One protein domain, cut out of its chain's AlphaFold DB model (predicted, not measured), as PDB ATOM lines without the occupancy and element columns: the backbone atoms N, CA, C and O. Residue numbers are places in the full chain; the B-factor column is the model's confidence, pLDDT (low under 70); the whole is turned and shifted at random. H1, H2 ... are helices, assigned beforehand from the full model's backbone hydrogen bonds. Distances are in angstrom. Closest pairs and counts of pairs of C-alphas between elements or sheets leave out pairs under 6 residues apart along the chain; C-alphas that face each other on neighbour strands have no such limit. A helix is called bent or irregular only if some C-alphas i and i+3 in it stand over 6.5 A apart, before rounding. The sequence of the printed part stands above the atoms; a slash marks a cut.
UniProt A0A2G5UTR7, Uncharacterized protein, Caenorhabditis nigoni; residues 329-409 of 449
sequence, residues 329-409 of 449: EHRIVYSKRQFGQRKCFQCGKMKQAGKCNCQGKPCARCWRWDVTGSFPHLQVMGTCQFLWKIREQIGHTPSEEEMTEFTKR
ATOM      1  N   GLU A 329      -0.564   5.365  43.851       84.38
ATOM      2  CA  GLU A 329      -1.850   4.667  43.846       84.38
ATOM      3  C   GLU A 329      -2.198   3.942  42.539       84.38
ATOM      4  O   GLU A 329      -2.946   2.968  42.565       84.38
ATOM      5  N   HIS A 330      -1.627   4.360  41.410       88.88
ATOM      6  CA  HIS A 330      -1.930   3.806  40.088       88.88
ATOM      7  C   HIS A 330      -0.889   2.798  39.590       88.88
ATOM      8  O   HIS A 330      -1.055   2.187  38.534       88.88
ATOM      9  N   ARG A 331       0.193   2.584  40.341       88.25
ATOM     10  CA  ARG A 331       1.348   1.785  39.900       88.25
ATOM     11  C   ARG A 331       1.036   0.334  39.623       88.25
ATOM     12  O   ARG A 331       1.551  -0.223  38.651       88.25
ATOM     13  N   ILE A 332       0.215  -0.281  40.468       88.81
ATOM     14  CA  ILE A 332      -0.170  -1.677  40.292       88.81
ATOM     15  C   ILE A 332      -1.061  -1.835  39.062       88.81
ATOM     16  O   ILE A 332      -0.834  -2.752  38.276       88.81
ATOM     17  N   VAL A 333      -1.983  -0.892  38.836       91.69
ATOM     18  CA  VAL A 333      -2.863  -0.885  37.663       91.69
ATOM     19  C   VAL A 333      -2.048  -0.683  36.391       91.69
ATOM     20  O   VAL A 333      -2.152  -1.487  35.467       91.69
ATOM     21  N   TYR A 334      -1.156   0.313  36.371       90.75
ATOM     22  CA  TYR A 334      -0.211   0.512  35.272       90.75
ATOM     23  C   TYR A 334       0.585  -0.761  34.979       90.75
ATOM     24  O   TYR A 334       0.597  -1.248  33.852       90.75
ATOM     25  N   SER A 335       1.201  -1.344  36.009       88.25
ATOM     26  CA  SER A 335       2.069  -2.509  35.844       88.25
ATOM     27  C   SER A 335       1.303  -3.732  35.333       88.25
ATOM     28  O   SER A 335       1.784  -4.433  34.441       88.25
ATOM     29  N   LYS A 336       0.096  -3.980  35.860       89.06
ATOM     30  CA  LYS A 336      -0.786  -5.070  35.421       89.06
ATOM     31  C   LYS A 336      -1.255  -4.866  33.981       89.06
ATOM     32  O   LYS A 336      -1.154  -5.802  33.197       89.06
ATOM     33  N   ARG A 337      -1.698  -3.665  33.598       90.75
ATOM     34  CA  ARG A 337      -2.201  -3.402  32.236       90.75
ATOM     35  C   ARG A 337      -1.094  -3.335  31.182       90.75
ATOM     36  O   ARG A 337      -1.301  -3.763  30.052       90.75
ATOM     37  N   GLN A 338       0.082  -2.824  31.540       87.12
ATOM     38  CA  GLN A 338       1.190  -2.654  30.599       87.12
ATOM     39  C   GLN A 338       2.010  -3.936  30.417       87.12
ATOM     40  O   GLN A 338       2.356  -4.333  29.298       87.12
ATOM     41  N   PHE A 339       2.339  -4.602  31.522       85.00
ATOM     42  CA  PHE A 339       3.264  -5.732  31.513       85.00
ATOM     43  C   PHE A 339       2.575  -7.060  31.820       85.00
ATOM     44  O   PHE A 339       3.069  -8.109  31.395       85.00
ATOM     45  N   GLY A 340       1.441  -7.033  32.520       85.62
ATOM     46  CA  GLY A 340       0.703  -8.230  32.907       85.62
ATOM     47  C   GLY A 340       1.573  -9.181  33.716       85.62
ATOM     48  O   GLY A 340       2.303  -8.780  34.623       85.62
ATOM     49  N   GLN A 341       1.541 -10.461  33.349       82.81
ATOM     50  CA  GLN A 341       2.332 -11.492  34.017       82.81
ATOM     51  C   GLN A 341       3.839 -11.392  33.751       82.81
ATOM     52  O   GLN A 341       4.613 -12.048  34.455       82.81
ATOM     53  N   ARG A 342       4.268 -10.576  32.775       84.12
ATOM     54  CA  ARG A 342       5.688 -10.367  32.454       84.12
ATOM     55  C   ARG A 342       6.409  -9.579  33.539       84.12
ATOM     56  O   ARG A 342       7.624  -9.677  33.615       84.12
ATOM     57  N   LYS A 343       5.701  -8.838  34.395       84.69
ATOM     58  CA  LYS A 343       6.290  -8.163  35.555       84.69
ATOM     59  C   LYS A 343       6.152  -9.043  36.786       84.69
ATOM     60  O   LYS A 343       5.084  -9.582  37.073       84.69
ATOM     61  N   CYS A 344       7.227  -9.192  37.542       83.62
ATOM     62  CA  CYS A 344       7.146  -9.750  38.878       83.62
ATOM     63  C   CYS A 344       6.810  -8.640  39.877       83.62
ATOM     64  O   CYS A 344       7.597  -7.716  40.057       83.62
ATOM     65  N   PHE A 345       5.679  -8.747  40.572       83.31
ATOM     66  CA  PHE A 345       5.279  -7.751  41.570       83.31
ATOM     67  C   PHE A 345       6.107  -7.824  42.857       83.31
ATOM     68  O   PHE A 345       6.249  -6.812  43.536       83.31
ATOM     69  N   GLN A 346       6.719  -8.977  43.153       82.00
ATOM     70  CA  GLN A 346       7.556  -9.173  44.340       82.00
ATOM     71  C   GLN A 346       8.911  -8.477  44.249       82.00
ATOM     72  O   GLN A 346       9.393  -7.928  45.233       82.00
ATOM     73  N   CYS A 347       9.555  -8.519  43.081       80.00
ATOM     74  CA  CYS A 347      10.879  -7.921  42.890       80.00
ATOM     75  C   CYS A 347      10.881  -6.738  41.913       80.00
ATOM     76  O   CYS A 347      11.922  -6.118  41.713       80.00
ATOM     77  N   GLY A 348       9.748  -6.441  41.272       77.62
ATOM     78  CA  GLY A 348       9.605  -5.388  40.264       77.62
ATOM     79  C   GLY A 348      10.314  -5.672  38.932       77.62
ATOM     80  O   GLY A 348      10.247  -4.849  38.022       77.62
ATOM     81  N   LYS A 349      11.012  -6.805  38.781       79.12
ATOM     82  CA  LYS A 349      11.755  -7.138  37.555       79.12
ATOM     83  C   LYS A 349      10.853  -7.785  36.507       79.12
ATOM     84  O   LYS A 349       9.860  -8.433  36.840       79.12
ATOM     85  N   MET A 350      11.230  -7.639  35.240       79.88
ATOM     86  CA  MET A 350      10.622  -8.396  34.149       79.88
ATOM     87  C   MET A 350      11.038  -9.869  34.242       79.88
ATOM     88  O   MET A 350      12.199 -10.183  34.504       79.88
ATOM     89  N   LYS A 351      10.081 -10.776  34.063       81.00
ATOM     90  CA  LYS A 351      10.290 -12.221  34.061       81.00
ATOM     91  C   LYS A 351      10.893 -12.625  32.719       81.00
ATOM     92  O   LYS A 351      10.239 -12.488  31.686       81.00
ATOM     93  N   GLN A 352      12.113 -13.147  32.733       70.50
ATOM     94  CA  GLN A 352      12.700 -13.780  31.553       70.50
ATOM     95  C   GLN A 352      11.996 -15.128  31.334       70.50
ATOM     96  O   GLN A 352      11.867 -15.919  32.269       70.50
ATOM     97  N   ALA A 353      11.452 -15.355  30.134       68.38
ATOM     98  CA  ALA A 353      10.688 -16.564  29.787       68.38
ATOM     99  C   ALA A 353       9.534 -16.910  30.763       68.38
ATOM    100  O   ALA A 353       9.227 -18.075  31.005       68.38
ATOM    101  N   GLY A 354       8.903 -15.894  31.369       66.44
ATOM    102  CA  GLY A 354       7.754 -16.075  32.266       66.44
ATOM    103  C   GLY A 354       8.087 -16.568  33.681       66.44
ATOM    104  O   GLY A 354       7.183 -16.647  34.514       66.44
ATOM    105  N   LYS A 355       9.362 -16.826  34.001       73.12
ATOM    106  CA  LYS A 355       9.790 -17.305  35.326       73.12
ATOM    107  C   LYS A 355      10.508 -16.207  36.122       73.12
ATOM    108  O   LYS A 355      11.215 -15.366  35.575       73.12
ATOM    109  N   CYS A 356      10.289 -16.200  37.436       78.19
ATOM    110  CA  CYS A 356      11.037 -15.396  38.403       78.19
ATOM    111  C   CYS A 356      11.464 -16.307  39.547       78.19
ATOM    112  O   CYS A 356      10.609 -16.932  40.163       78.19
ATOM    113  N   ASN A 357      12.756 -16.322  39.877       78.38
ATOM    114  CA  ASN A 357      13.299 -17.126  40.983       78.38
ATOM    115  C   ASN A 357      13.115 -16.452  42.356       78.38
ATOM    116  O   ASN A 357      13.779 -16.784  43.331       78.38
ATOM    117  N   CYS A 358      12.250 -15.443  42.426       79.19
ATOM    118  CA  CYS A 358      11.948 -14.733  43.651       79.19
ATOM    119  C   CYS A 358      11.110 -15.622  44.574       79.19
ATOM    120  O   CYS A 358       9.982 -15.979  44.244       79.19
ATOM    121  N   GLN A 359      11.641 -15.934  45.755       74.38
ATOM    122  CA  GLN A 359      10.855 -16.563  46.809       74.38
ATOM    123  C   GLN A 359       9.846 -15.542  47.346       74.38
ATOM    124  O   GLN A 359      10.210 -14.437  47.767       74.38
ATOM    125  N   GLY A 360       8.562 -15.884  47.261       68.88
ATOM    126  CA  GLY A 360       7.479 -15.026  47.717       68.88
ATOM    127  C   GLY A 360       7.557 -14.824  49.225       68.88
ATOM    128  O   GLY A 360       7.455 -15.784  49.978       68.88
ATOM    129  N   LYS A 361       7.729 -13.577  49.668       73.69
ATOM    130  CA  LYS A 361       7.531 -13.199  51.069       73.69
ATOM    131  C   LYS A 361       6.245 -12.386  51.163       73.69
ATOM    132  O   LYS A 361       6.100 -11.449  50.369       73.69
ATOM    133  N   PRO A 362       5.336 -12.712  52.093       74.56
ATOM    134  CA  PRO A 362       4.133 -11.923  52.295       74.56
ATOM    135  C   PRO A 362       4.512 -10.498  52.708       74.56
ATOM    136  O   PRO A 362       5.471 -10.274  53.452       74.56
ATOM    137  N   CYS A 363       3.773  -9.512  52.209       83.06
ATOM    138  CA  CYS A 363       3.994  -8.126  52.601       83.06
ATOM    139  C   CYS A 363       3.552  -7.919  54.053       83.06
ATOM    140  O   CYS A 363       2.383  -8.120  54.377       83.06
ATOM    141  N   ALA A 364       4.457  -7.439  54.911       80.38
ATOM    142  CA  ALA A 364       4.179  -7.221  56.332       80.38
ATOM    143  C   ALA A 364       2.990  -6.274  56.580       80.38
ATOM    144  O   ALA A 364       2.234  -6.466  57.529       80.38
ATOM    145  N   ARG A 365       2.794  -5.261  55.723       82.94
ATOM    146  CA  ARG A 365       1.667  -4.323  55.845       82.94
ATOM    147  C   ARG A 365       0.335  -4.991  55.515       82.94
ATOM    148  O   ARG A 365      -0.619  -4.811  56.256       82.94
ATOM    149  N   CYS A 366       0.288  -5.784  54.448       80.94
ATOM    150  CA  CYS A 366      -0.920  -6.523  54.078       80.94
ATOM    151  C   CYS A 366      -1.230  -7.643  55.069       80.94
ATOM    152  O   CYS A 366      -2.394  -7.871  55.370       80.94
ATOM    153  N   TRP A 367      -0.197  -8.273  55.629       79.69
ATOM    154  CA  TRP A 367      -0.354  -9.235  56.711       79.69
ATOM    155  C   TRP A 367      -1.002  -8.595  57.948       79.69
ATOM    156  O   TRP A 367      -1.991  -9.107  58.453       79.69
ATOM    157  N   ARG A 368      -0.543  -7.406  58.371       81.50
ATOM    158  CA  ARG A 368      -1.173  -6.647  59.474       81.50
ATOM    159  C   ARG A 368      -2.620  -6.228  59.201       81.50
ATOM    160  O   ARG A 368      -3.335  -5.886  60.135       81.50
ATOM    161  N   TRP A 369      -3.030  -6.180  57.939       78.38
ATOM    162  CA  TRP A 369      -4.391  -5.827  57.535       78.38
ATOM    163  C   TRP A 369      -5.295  -7.034  57.315       78.38
ATOM    164  O   TRP A 369      -6.426  -6.848  56.863       78.38
ATOM    165  N   ASP A 370      -4.794  -8.225  57.638       75.31
ATOM    166  CA  ASP A 370      -5.493  -9.496  57.492       75.31
ATOM    167  C   ASP A 370      -5.964  -9.742  56.049       75.31
ATOM    168  O   ASP A 370      -7.084 -10.169  55.775       75.31
ATOM    169  N   VAL A 371      -5.102  -9.398  55.082       72.50
ATOM    170  CA  VAL A 371      -5.325  -9.740  53.673       72.50
ATOM    171  C   VAL A 371      -5.103 -11.236  53.506       72.50
ATOM    172  O   VAL A 371      -3.962 -11.700  53.426       72.50
ATOM    173  N   THR A 372      -6.205 -11.982  53.446       60.56
ATOM    174  CA  THR A 372      -6.223 -13.413  53.134       60.56
ATOM    175  C   THR A 372      -5.459 -13.679  51.840       60.56
ATOM    176  O   THR A 372      -5.735 -13.062  50.813       60.56
ATOM    177  N   GLY A 373      -4.475 -14.581  51.890       58.56
ATOM    178  CA  GLY A 373      -3.644 -14.898  50.726       58.56
ATOM    179  C   GLY A 373      -2.703 -13.763  50.316       58.56
ATOM    180  O   GLY A 373      -2.480 -13.575  49.126       58.56
ATOM    181  N   SER A 374      -2.174 -12.983  51.276       61.38
ATOM    182  CA  SER A 374      -1.290 -11.838  51.018       61.38
ATOM    183  C   SER A 374      -0.241 -12.156  49.946       61.38
ATOM    184  O   SER A 374       0.755 -12.839  50.207       61.38
ATOM    185  N   PHE A 375      -0.466 -11.667  48.728       72.25
ATOM    186  CA  PHE A 375       0.407 -12.014  47.622       72.25
ATOM    187  C   PHE A 375       1.733 -11.245  47.735       72.25
ATOM    188  O   PHE A 375       1.752 -10.089  48.185       72.25
ATOM    189  N   PRO A 376       2.858 -11.849  47.327       79.56
ATOM    190  CA  PRO A 376       4.160 -11.207  47.417       79.56
ATOM    191  C   PRO A 376       4.235  -9.965  46.509       79.56
ATOM    192  O   PRO A 376       4.136 -10.069  45.282       79.56
ATOM    193  N   HIS A 377       4.432  -8.785  47.105       82.50
ATOM    194  CA  HIS A 377       4.676  -7.542  46.374       82.50
ATOM    195  C   HIS A 377       5.712  -6.630  47.038       82.50
ATOM    196  O   HIS A 377       5.848  -6.569  48.261       82.50
ATOM    197  N   LEU A 378       6.392  -5.842  46.205       80.94
ATOM    198  CA  LEU A 378       7.307  -4.787  46.623       80.94
ATOM    199  C   LEU A 378       6.537  -3.488  46.898       80.94
ATOM    200  O   LEU A 378       5.686  -3.087  46.105       80.94
ATOM    201  N   GLN A 379       6.883  -2.775  47.973       78.94
ATOM    202  CA  GLN A 379       6.192  -1.538  48.371       78.94
ATOM    203  C   GLN A 379       6.131  -0.495  47.245       78.94
ATOM    204  O   GLN A 379       5.121   0.191  47.093       78.94
ATOM    205  N   VAL A 380       7.179  -0.386  46.425       77.81
ATOM    206  CA  VAL A 380       7.246   0.582  45.316       77.81
ATOM    207  C   VAL A 380       6.178   0.358  44.241       77.81
ATOM    208  O   VAL A 380       5.893   1.293  43.495       77.81
ATOM    209  N   MET A 381       5.563  -0.830  44.193       81.00
ATOM    210  CA  MET A 381       4.494  -1.182  43.252       81.00
ATOM    211  C   MET A 381       3.131  -0.587  43.627       81.00
ATOM    212  O   MET A 381       2.180  -0.760  42.873       81.00
ATOM    213  N   GLY A 382       3.005   0.095  44.771       84.00
ATOM    214  CA  GLY A 382       1.762   0.775  45.157       84.00
ATOM    215  C   GLY A 382       0.630  -0.145  45.620       84.00
ATOM    216  O   GLY A 382      -0.449   0.333  45.956       84.00
ATOM    217  N   THR A 383       0.869  -1.455  45.689       86.38
ATOM    218  CA  THR A 383      -0.145  -2.470  45.998       86.38
ATOM    219  C   THR A 383      -0.881  -2.222  47.313       86.38
ATOM    220  O   THR A 383      -2.101  -2.314  47.342       86.38
ATOM    221  N   CYS A 384      -0.177  -1.876  48.398       84.88
ATOM    222  CA  CYS A 384      -0.835  -1.609  49.679       84.88
ATOM    223  C   CYS A 384      -1.789  -0.408  49.600       84.88
ATOM    224  O   CYS A 384      -2.849  -0.426  50.213       84.88
ATOM    225  N   GLN A 385      -1.421   0.641  48.858       85.81
ATOM    226  CA  GLN A 385      -2.268   1.827  48.722       85.81
ATOM    227  C   GLN A 385      -3.515   1.514  47.897       85.81
ATOM    228  O   GLN A 385      -4.611   1.941  48.240       85.81
ATOM    229  N   PHE A 386      -3.342   0.734  46.835       87.81
ATOM    230  CA  PHE A 386      -4.440   0.262  46.006       87.81
ATOM    231  C   PHE A 386      -5.415  -0.625  46.794       87.81
ATOM    232  O   PHE A 386      -6.619  -0.396  46.764       87.81
ATOM    233  N   LEU A 387      -4.881  -1.565  47.581       86.81
ATOM    234  CA  LEU A 387      -5.645  -2.400  48.509       86.81
ATOM    235  C   LEU A 387      -6.486  -1.577  49.484       86.81
ATOM    236  O   LEU A 387      -7.655  -1.879  49.704       86.81
ATOM    237  N   TRP A 388      -5.886  -0.535  50.060       85.19
ATOM    238  CA  TRP A 388      -6.580   0.353  50.983       85.19
ATOM    239  C   TRP A 388      -7.763   1.057  50.308       85.19
ATOM    240  O   TRP A 388      -8.868   1.029  50.840       85.19
ATOM    241  N   LYS A 389      -7.555   1.599  49.099       86.62
ATOM    242  CA  LYS A 389      -8.623   2.246  48.320       86.62
ATOM    243  C   LYS A 389      -9.770   1.292  47.990       86.62
ATOM    244  O   LYS A 389     -10.925   1.674  48.114       86.62
ATOM    245  N   ILE A 390      -9.466   0.057  47.588       87.12
ATOM    246  CA  ILE A 390     -10.502  -0.945  47.295       87.12
ATOM    247  C   ILE A 390     -11.297  -1.269  48.557       87.12
ATOM    248  O   ILE A 390     -12.523  -1.298  48.521       87.12
ATOM    249  N   ARG A 391     -10.612  -1.469  49.686       87.25
ATOM    250  CA  ARG A 391     -11.265  -1.753  50.966       87.25
ATOM    251  C   ARG A 391     -12.223  -0.639  51.385       87.25
ATOM    252  O   ARG A 391     -13.296  -0.938  51.898       87.25
ATOM    253  N   GLU A 392     -11.863   0.622  51.155       88.19
ATOM    254  CA  GLU A 392     -12.761   1.761  51.396       88.19
ATOM    255  C   GLU A 392     -14.014   1.720  50.507       88.19
ATOM    256  O   GLU A 392     -15.071   2.174  50.936       88.19
ATOM    257  N   GLN A 393     -13.921   1.152  49.301       85.69
ATOM    258  CA  GLN A 393     -15.047   1.031  48.369       85.69
ATOM    259  C   GLN A 393     -15.969  -0.152  48.690       85.69
ATOM    260  O   GLN A 393     -17.186   0.015  48.676       85.69
ATOM    261  N   ILE A 394     -15.414  -1.334  48.981       87.56
ATOM    262  CA  ILE A 394     -16.204  -2.569  49.172       87.56
ATOM    263  C   ILE A 394     -16.536  -2.864  50.643       87.56
ATOM    264  O   ILE A 394     -17.374  -3.711  50.937       87.56
ATOM    265  N   GLY A 395     -15.889  -2.177  51.588       86.69
ATOM    266  CA  GLY A 395     -16.147  -2.313  53.025       86.69
ATOM    267  C   GLY A 395     -15.533  -3.552  53.687       86.69
ATOM    268  O   GLY A 395     -15.683  -3.732  54.894       86.69
ATOM    269  N   HIS A 396     -14.804  -4.386  52.944       85.25
ATOM    270  CA  HIS A 396     -14.084  -5.550  53.464       85.25
ATOM    271  C   HIS A 396     -12.694  -5.680  52.838       85.25
ATOM    272  O   HIS A 396     -12.328  -4.958  51.908       85.25
ATOM    273  N   THR A 397     -11.884  -6.587  53.382       83.38
ATOM    274  CA  THR A 397     -10.570  -6.884  52.817       83.38
ATOM    275  C   THR A 397     -10.745  -7.610  51.478       83.38
ATOM    276  O   THR A 397     -11.423  -8.637  51.458       83.38
ATOM    277  N   PRO A 398     -10.185  -7.093  50.368       84.38
ATOM    278  CA  PRO A 398     -10.345  -7.716  49.058       84.38
ATOM    279  C   PRO A 398      -9.467  -8.963  48.907       84.38
ATOM    280  O   PRO A 398      -8.321  -9.005  49.370       84.38
ATOM    281  N   SER A 399      -9.995  -9.946  48.190       81.75
ATOM    282  CA  SER A 399      -9.287 -11.127  47.694       81.75
ATOM    283  C   SER A 399      -8.362 -10.800  46.507       81.75
ATOM    284  O   SER A 399      -8.409  -9.711  45.927       81.75
ATOM    285  N   GLU A 400      -7.498 -11.744  46.112       78.56
ATOM    286  CA  GLU A 400      -6.640 -11.584  44.922       78.56
ATOM    287  C   GLU A 400      -7.438 -11.488  43.614       78.56
ATOM    288  O   GLU A 400      -7.056 -10.745  42.702       78.56
ATOM    289  N   GLU A 401      -8.563 -12.197  43.536       83.62
ATOM    290  CA  GLU A 401      -9.472 -12.159  42.392       83.62
ATOM    291  C   GLU A 401     -10.122 -10.782  42.270       83.62
ATOM    292  O   GLU A 401     -10.006 -10.147  41.221       83.62
ATOM    293  N   GLU A 402     -10.681 -10.260  43.364       86.44
ATOM    294  CA  GLU A 402     -11.271  -8.917  43.399       86.44
ATOM    295  C   GLU A 402     -10.233  -7.851  43.059       86.44
ATOM    296  O   GLU A 402     -10.467  -7.008  42.196       86.44
ATOM    297  N   MET A 403      -9.037  -7.920  43.649       84.19
ATOM    298  CA  MET A 403      -7.947  -7.019  43.272       84.19
ATOM    299  C   MET A 403      -7.632  -7.073  41.781       84.19
ATOM    300  O   MET A 403      -7.331  -6.043  41.175       84.19
ATOM    301  N   THR A 404      -7.654  -8.267  41.193       85.00
ATOM    302  CA  THR A 404      -7.392  -8.431  39.768       85.00
ATOM    303  C   THR A 404      -8.507  -7.794  38.941       85.00
ATOM    304  O   THR A 404      -8.178  -7.072  37.999       85.00
ATOM    305  N   GLU A 405      -9.776  -7.956  39.323       89.75
ATOM    306  CA  GLU A 405     -10.913  -7.259  38.701       89.75
ATOM    307  C   GLU A 405     -10.747  -5.735  38.756       89.75
ATOM    308  O   GLU A 405     -10.798  -5.083  37.715       89.75
ATOM    309  N   PHE A 406     -10.404  -5.164  39.915       89.44
ATOM    310  CA  PHE A 406     -10.179  -3.716  40.053       89.44
ATOM    311  C   PHE A 406      -8.999  -3.181  39.221       89.44
ATOM    312  O   PHE A 406      -8.900  -1.979  38.984       89.44
ATOM    313  N   THR A 407      -8.071  -4.040  38.782       90.31
ATOM    314  CA  THR A 407      -6.984  -3.627  37.872       90.31
ATOM    315  C   THR A 407      -7.367  -3.688  36.396       90.31
ATOM    316  O   THR A 407      -6.643  -3.121  35.565       90.31
ATOM    317  N   LYS A 408      -8.475  -4.350  36.042       92.69
ATOM    318  CA  LYS A 408      -8.978  -4.383  34.663       92.69
ATOM    319  C   LYS A 408      -9.513  -3.012  34.260       92.69
ATOM    320  O   LYS A 408      -9.735  -2.144  35.097       92.69
ATOM    321  N   ARG A 409      -9.616  -2.800  32.951       92.56
ATOM    322  CA  ARG A 409     -10.196  -1.587  32.373       92.56
ATOM    323  C   ARG A 409     -11.709  -1.644  32.516       92.56
ATOM    324  O   ARG A 409     -12.307  -2.656  32.163       92.56
TER     325      ARG A 409
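AT A GLANCE: This is residues 329 to 409 of the 449 residues of an uncharacterized protein of Caenorhabditis nigoni (UniProt A0A2G5UTR7). Two helices, H1 and H3, meet at their ends in a broad corner, and the short H4 lies in the angle between them. A long loop, residues 343 to 363, leads from H1 to the small H2, which is near H3. The printed part has 81 residues with four named helices, in the order H1, H2, H3, H4, and no named strand; it is all helix by class, though only 39 residues are in named elements. It is compact, with a radius of gyration of the C-alphas of 12.2 A, and spans 38 by 28 by 20 A.

HOW THE PARTS SIT: H1, residues 329 to 342, and H3, residues 383 to 394, touch only at their ends, through residues 329 to 332 and 383 to 386; the closest C-alphas, of Glu 329 and Phe 386, are 5.5 A apart. They run opposite ways at a steep tilt of 68 degrees, only just short of about perpendicular. With residues 332 to 337 alone, H1 touches H4, residues 400 to 407; the closest C-alphas, of Val 333 and Thr 407, are 5.0 A apart, and the tilt of 73 degrees is only just about perpendicular. H2, residues 364 to 368, is close to H3 but not clearly touching, with its closest C-alphas, of Cys 366 and Cys 384, 6.6 A apart; it is apart from H1 and H4. H3, with residues 387 to 390 alone, and H4 only just touch, with 3 pairs of C-alphas within 8 A, the closest those of Leu 387 and Met 403 at 7.4 A; they stand about perpendicular, at 90 degrees. In H2, H3 and H4 every O i to N i+4 pair is within hydrogen-bond range, and in H1 7 of 10 are.

IN THESE COORDINATES: H1 begins at C-alpha 329 (-1.850, 4.667, 43.846) and is 20.3 A long; it is irregular, with C-alphas 338 and 341 9.5 A apart. H2 is 6.2 A long, H3 16.4 A and H4 10.6 A, ending at C-alpha 407 (-6.984, -3.627, 37.872).

THE WHOLE: The C-alphas farthest apart, of Ala 353 and Gly 395, are 38.3 A apart. The printed part has no cut; the links H1 to H2 and H2 to H3 are long, and H3 to H4 is tight. The mean pLDDT of the printed part is 81.8, with residues 353 to 354, 360 and 372 to 374 under 70.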